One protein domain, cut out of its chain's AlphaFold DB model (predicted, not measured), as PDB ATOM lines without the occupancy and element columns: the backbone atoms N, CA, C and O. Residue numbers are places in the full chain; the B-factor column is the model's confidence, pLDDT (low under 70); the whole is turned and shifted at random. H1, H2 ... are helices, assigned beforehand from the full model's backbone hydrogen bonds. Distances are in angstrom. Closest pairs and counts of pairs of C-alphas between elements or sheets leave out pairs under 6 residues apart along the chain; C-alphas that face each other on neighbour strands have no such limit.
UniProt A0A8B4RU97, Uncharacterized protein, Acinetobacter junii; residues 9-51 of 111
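This is residues 9 to 51 of the 111 residues of an uncharacterized protein of Acinetobacter junii (UniProt A0A8B4RU97). The printed part is a drawn-out rod, with helix H1 at one end, the link of residues 21 to 30 running on from it, and the shorter helix H2 together with a looped tail, residues 39 to 51, at the other end. In that tail the backbone folds back on itself, residues 43 to 44 pairing with residues 47 to 48. The 43 printed residues hold two named helices, H1 then H2, and no named strand; the class is all helix, with under half of the residues, 20 of 43, in named elements. The whole is extended, with a radius of gyration of the C-alphas of 14.9 A and spans of 42 by 19 by 15 A.

H1 is residues 9 to 20, 16.6 A from first to last C-alpha, and begins with C-alpha 9 at (223.263, 225.256, 196.451). Its last C-alpha, of Thr 20, is at (230.012, 213.021, 205.368). H2 is residues 31 to 38, 10.8 A long, and ends with C-alpha 38 at (235.792, 191.036, 198.684).

Residues 9 to 28, of which 9 to 20 belong to H1, stand free. H1 and H2 are apart, with no C-alpha of the one within 8 A of the other. Residues 30 to 36, of which 31 to 36 belong to H2, also stand free. Beyond H2, the short pairing of residues 43 to 44 with residues 47 to 48 is antiparallel. In H1 and H2 every O i to N i+4 pair is within hydrogen-bond range.

The C-alphas of Val 9 and Pro 41, the two farthest apart, are 42.3 A from each other. The printed part has no cut, and the link from H1 to H2, 10 residues, is short. The mean pLDDT of the printed part is 92.1, and no printed residue is under 70.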
ATOM      1  N   VAL A   9     223.204 226.688 196.786       97.62
ATOM      2  CA  VAL A   9     223.263 225.256 196.451       97.62
ATOM      3  C   VAL A   9     224.692 224.724 196.559       97.62
ATOM      4  O   VAL A   9     224.910 223.674 197.161       97.62
ATOM      5  N   LEU A  10     225.673 225.454 196.030       97.69
ATOM      6  CA  LEU A  10     227.076 225.049 196.084       97.69
ATOM      7  C   LEU A  10     227.599 225.001 197.525       97.69
ATOM      8  O   LEU A  10     228.319 224.074 197.891       97.69
ATOM      9  N   LEU A  11     227.182 225.952 198.362       97.94
ATOM     10  CA  LEU A  11     227.541 225.993 199.776       97.94
ATOM     11  C   LEU A  11     226.920 224.821 200.553       97.94
ATOM     12  O   LEU A  11     227.615 224.168 201.329       97.94
ATOM     13  N   LEU A  12     225.652 224.489 200.294       97.81
ATOM     14  CA  LEU A  12     224.993 223.319 200.885       97.81
ATOM     15  C   LEU A  12     225.662 222.005 200.465       97.81
ATOM     16  O   LEU A  12     225.871 221.131 201.308       97.81
ATOM     17  N   LEU A  13     226.042 221.868 199.192       97.44
ATOM     18  CA  LEU A  13     226.786 220.705 198.705       97.44
ATOM     19  C   LEU A  13     228.153 220.593 199.388       97.44
ATOM     20  O   LEU A  13     228.508 219.514 199.858       97.44
ATOM     21  N   GLY A  14     228.886 221.703 199.502       97.12
ATOM     22  CA  GLY A  14     230.179 221.741 200.187       97.12
ATOM     23  C   GLY A  14     230.080 221.314 201.652       97.12
ATOM     24  O   GLY A  14     230.838 220.452 202.093       97.12
ATOM     25  N   ILE A  15     229.102 221.852 202.389       96.75
ATOM     26  CA  ILE A  15     228.844 221.466 203.785       96.75
ATOM     27  C   ILE A  15     228.476 219.985 203.882       96.75
ATOM     28  O   ILE A  15     229.002 219.288 204.745       96.75
ATOM     29  N   SER A  16     227.609 219.492 202.995       94.31
ATOM     30  CA  SER A  16     227.198 218.085 202.978       94.31
ATOM     31  C   SER A  16     228.396 217.150 202.785       94.31
ATOM     32  O   SER A  16     228.581 216.213 203.559       94.31
ATOM     33  N   ILE A  17     229.277 217.451 201.825       93.62
ATOM     34  CA  ILE A  17     230.492 216.663 201.575       93.62
ATOM     35  C   ILE A  17     231.385 216.645 202.819       93.62
ATOM     36  O   ILE A  17     231.768 215.568 203.275       93.62
ATOM     37  N   LEU A  18     231.670 217.807 203.411       92.75
ATOM     38  CA  LEU A  18     232.492 217.891 204.622       92.75
ATOM     39  C   LEU A  18     231.865 217.135 205.799       92.75
ATOM     40  O   LEU A  18     232.563 216.436 206.529       92.75
ATOM     41  N   TYR A  19     230.545 217.216 205.958       92.44
ATOM     42  CA  TYR A  19     229.825 216.508 207.011       92.44
ATOM     43  C   TYR A  19     229.927 214.986 206.856       92.44
ATOM     44  O   TYR A  19     230.159 214.282 207.838       92.44
ATOM     45  N   THR A  20     229.849 214.465 205.627       89.44
ATOM     46  CA  THR A  20     230.012 213.021 205.368       89.44
ATOM     47  C   THR A  20     231.432 212.502 205.609       89.44
ATOM     48  O   THR A  20     231.615 211.299 205.767       89.44
ATOM     49  N   GLN A  21     232.437 213.381 205.690       89.50
ATOM     50  CA  GLN A  21     233.809 213.008 206.061       89.50
ATOM     51  C   GLN A  21     234.018 212.904 207.580       89.50
ATOM     52  O   GLN A  21     235.104 212.532 208.029       89.50
ATOM     53  N   HIS A  22     233.001 213.222 208.387       90.44
ATOM     54  CA  HIS A  22     233.090 213.122 209.838       90.44
ATOM     55  C   HIS A  22     233.345 211.660 210.271       90.44
ATOM     56  O   HIS A  22     232.681 210.756 209.757       90.44
ATOM     57  N   PRO A  23     234.220 211.391 211.265       86.12
ATOM     58  CA  PRO A  23     234.570 210.029 211.692       86.12
ATOM     59  C   PRO A  23     233.383 209.116 212.047       86.12
ATOM     60  O   PRO A  23     233.494 207.897 211.943       86.12
ATOM     61  N   LEU A  24     232.239 209.701 212.425       88.94
ATOM     62  CA  LEU A  24     230.986 208.984 212.708       88.94
ATOM     63  C   LEU A  24     230.431 208.205 211.502       88.94
ATOM     64  O   LEU A  24     229.757 207.200 211.705       88.94
ATOM     65  N   PHE A  25     230.705 208.637 210.266       87.25
ATOM     66  CA  PHE A  25     230.236 207.959 209.048       87.25
ATOM     67  C   PHE A  25     231.146 206.802 208.609       87.25
ATOM     68  O   PHE A  25     230.774 206.013 207.740       87.25
ATOM     69  N   GLY A  26     232.323 206.661 209.225       86.25
ATOM     70  CA  GLY A  26     233.326 205.681 208.820       86.25
ATOM     71  C   GLY A  26     234.042 206.054 207.516       86.25
ATOM     72  O   GLY A  26     233.927 207.163 207.004       86.25
ATOM     73  N   LYS A  27     234.840 205.120 206.985       86.38
ATOM     74  CA  LYS A  27     235.662 205.323 205.782       86.38
ATOM     75  C   LYS A  27     235.301 204.298 204.712       86.38
ATOM     76  O   LYS A  27     235.086 203.128 205.028       86.38
ATOM     77  N   ILE A  28     235.327 204.717 203.447       88.81
ATOM     78  CA  ILE A  28     235.233 203.801 202.305       88.81
ATOM     79  C   ILE A  28     236.402 202.795 202.381       88.81
ATOM     80  O   ILE A  28     237.562 203.210 202.518       88.81
ATOM     81  N   PRO A  29     236.132 201.476 202.330       90.88
ATOM     82  CA  PRO A  29     237.173 200.464 202.436       90.88
ATOM     83  C   PRO A  29     238.135 200.547 201.247       90.88
ATOM     84  O   PRO A  29     237.723 200.652 200.100       90.88
ATOM     85  N   THR A  30     239.435 200.479 201.532       94.19
ATOM     86  CA  THR A  30     240.517 200.541 200.536       94.19
ATOM     87  C   THR A  30     241.630 199.555 200.907       94.19
ATOM     88  O   THR A  30     241.698 199.089 202.050       94.19
ATOM     89  N   GLY A  31     242.486 199.205 199.941       95.88
ATOM     90  CA  GLY A  31     243.646 198.330 200.149       95.88
ATOM     91  C   GLY A  31     243.286 196.981 200.782       95.88
ATOM     92  O   GLY A  31     242.326 196.325 200.383       95.88
ATOM     93  N   GLU A  32     244.033 196.583 201.810       96.00
ATOM     94  CA  GLU A  32     243.844 195.302 202.509       96.00
ATOM     95  C   GLU A  32     242.459 195.147 203.157       96.00
ATOM     96  O   GLU A  32     241.935 194.035 203.267       96.00
ATOM     97  N   ARG A  33     241.818 196.252 203.567       93.06
ATOM     98  CA  ARG A  33     240.455 196.195 204.114       93.06
ATOM     99  C   ARG A  33     239.441 195.840 203.034       93.06
ATOM    100  O   ARG A  33     238.543 195.049 203.313       93.06
ATOM    101  N   LEU A  34     239.593 196.406 201.836       94.62
ATOM    102  CA  LEU A  34     238.729 196.102 200.697       94.62
ATOM    103  C   LEU A  34     238.906 194.645 200.261       94.62
ATOM    104  O   LEU A  34     237.923 193.912 200.244       94.62
ATOM    105  N   LYS A  35     240.151 194.191 200.069       95.31
ATOM    106  CA  LYS A  35     240.453 192.789 199.726       95.31
ATOM    107  C   LYS A  35     239.822 191.803 200.709       95.31
ATOM    108  O   LYS A  35     239.258 190.789 200.315       95.31
ATOM    109  N   ARG A  36     239.877 192.103 202.011       95.06
ATOM    110  CA  ARG A  36     239.242 191.268 203.044       95.06
ATOM    111  C   ARG A  36     237.722 191.185 202.881       95.06
ATOM    112  O   ARG A  36     237.153 190.125 203.117       95.06
ATOM    113  N   ILE A  37     237.073 192.298 202.534       93.62
ATOM    114  CA  ILE A  37     235.624 192.347 202.307       93.62
ATOM    115  C   ILE A  37     235.265 191.552 201.049       93.62
ATOM    116  O   ILE A  37     234.353 190.734 201.106       93.62
ATOM    117  N   GLU A  38     236.009 191.735 199.958       93.75
ATOM    118  CA  GLU A  38     235.792 191.036 198.684       93.75
ATOM    119  C   GLU A  38     236.006 189.521 198.796       93.75
ATOM    120  O   GLU A  38     235.259 188.743 198.208       93.75
ATOM    121  N   ASN A  39     236.967 189.093 199.619       95.44
ATOM    122  CA  ASN A  39     237.226 187.680 199.907       95.44
ATOM    123  C   ASN A  39     236.192 187.041 200.848       95.44
ATOM    124  O   ASN A  39     236.258 185.841 201.117       95.44
ATOM    125  N   SER A  40     235.239 187.813 201.375       94.31
ATOM    126  CA  SER A  40     234.163 187.264 202.196       94.31
ATOM    127  C   SER A  40     233.328 186.261 201.386       94.31
ATOM    128  O   SER A  40     232.947 186.559 200.252       94.31
ATOM    129  N   PRO A  41     232.935 185.110 201.966       93.19
ATOM    130  CA  PRO A  41     232.012 184.172 201.318       93.19
ATOM    131  C   PRO A  41     230.692 184.822 200.878       93.19
ATOM    132  O   PRO A  41     230.072 184.389 199.910       93.19
ATOM    133  N   ASN A  42     230.302 185.886 201.581       93.19
ATOM    134  CA  ASN A  42     229.067 186.633 201.380       93.19
ATOM    135  C   ASN A  42     229.205 187.791 200.376       93.19
ATOM    136  O   ASN A  42     228.220 188.469 200.101       93.19
ATOM    137  N   TYR A  43     230.397 188.075 199.844       93.06
ATOM    138  CA  TYR A  43     230.587 189.142 198.861       93.06
ATOM    139  C   TYR A  43     230.558 188.561 197.446       93.06
ATOM    140  O   TYR A  43     231.401 187.739 197.075       93.06
ATOM    141  N   ARG A  44     229.550 188.937 196.654       88.69
ATOM    142  CA  ARG A  44     229.317 188.414 195.298       88.69
ATOM    143  C   ARG A  44     228.721 189.510 194.421       88.69
ATOM    144  O   ARG A  44     227.855 190.254 194.866       88.69
ATOM    145  N   GLN A  45     229.160 189.580 193.162       87.50
ATOM    146  CA  GLN A  45     228.664 190.560 192.182       87.50
ATOM    147  C   GLN A  45     228.800 192.026 192.656       87.50
ATOM    148  O   GLN A  45     227.889 192.824 192.480       87.50
ATOM    149  N   GLY A  46     229.929 192.377 193.288       87.94
ATOM    150  CA  GLY A  46     230.229 193.760 193.691       87.94
ATOM    151  C   GLY A  46     229.510 194.256 194.951       87.94
ATOM    152  O   GLY A  46     229.649 195.423 195.311       87.94
ATOM    153  N   GLN A  47     228.769 193.393 195.653       88.12
ATOM    154  CA  GLN A  47     228.090 193.759 196.894       88.12
ATOM    155  C   GLN A  47     228.096 192.627 197.923       88.12
ATOM    156  O   GLN A  47     228.193 191.441 197.598       88.12
ATOM    157  N   PHE A  48     227.966 193.004 199.192       89.56
ATOM    158  CA  PHE A  48     227.730 192.049 200.266       89.56
ATOM    159  C   PHE A  48     226.284 191.548 200.206       89.56
ATOM    160  O   PHE A  48     225.358 192.340 200.040       89.56
ATOM    161  N   ARG A  49     226.084 190.240 200.363       88.00
ATOM    162  CA  ARG A  49     224.775 189.590 200.442       88.00
ATOM    163  C   ARG A  49     224.629 188.893 201.788       88.00
ATOM    164  O   ARG A  49     225.537 188.199 202.241       88.00
ATOM    165  N   ASN A  50     223.490 189.092 202.443       86.94
ATOM    166  CA  ASN A  50     223.186 188.386 203.684       86.94
ATOM    167  C   ASN A  50     223.049 186.876 203.420       86.94
ATOM    168  O   ASN A  50     222.703 186.463 202.320       86.94
ATOM    169  N   ARG A  51     223.329 186.042 204.433       85.44
ATOM    170  CA  ARG A  51     223.230 184.569 204.310       85.44
ATOM    171  C   ARG A  51     221.800 184.084 204.079       85.44
ATOM    172  O   ARG A  51     221.591 183.066 203.437       85.44
TER     173      ARG A  51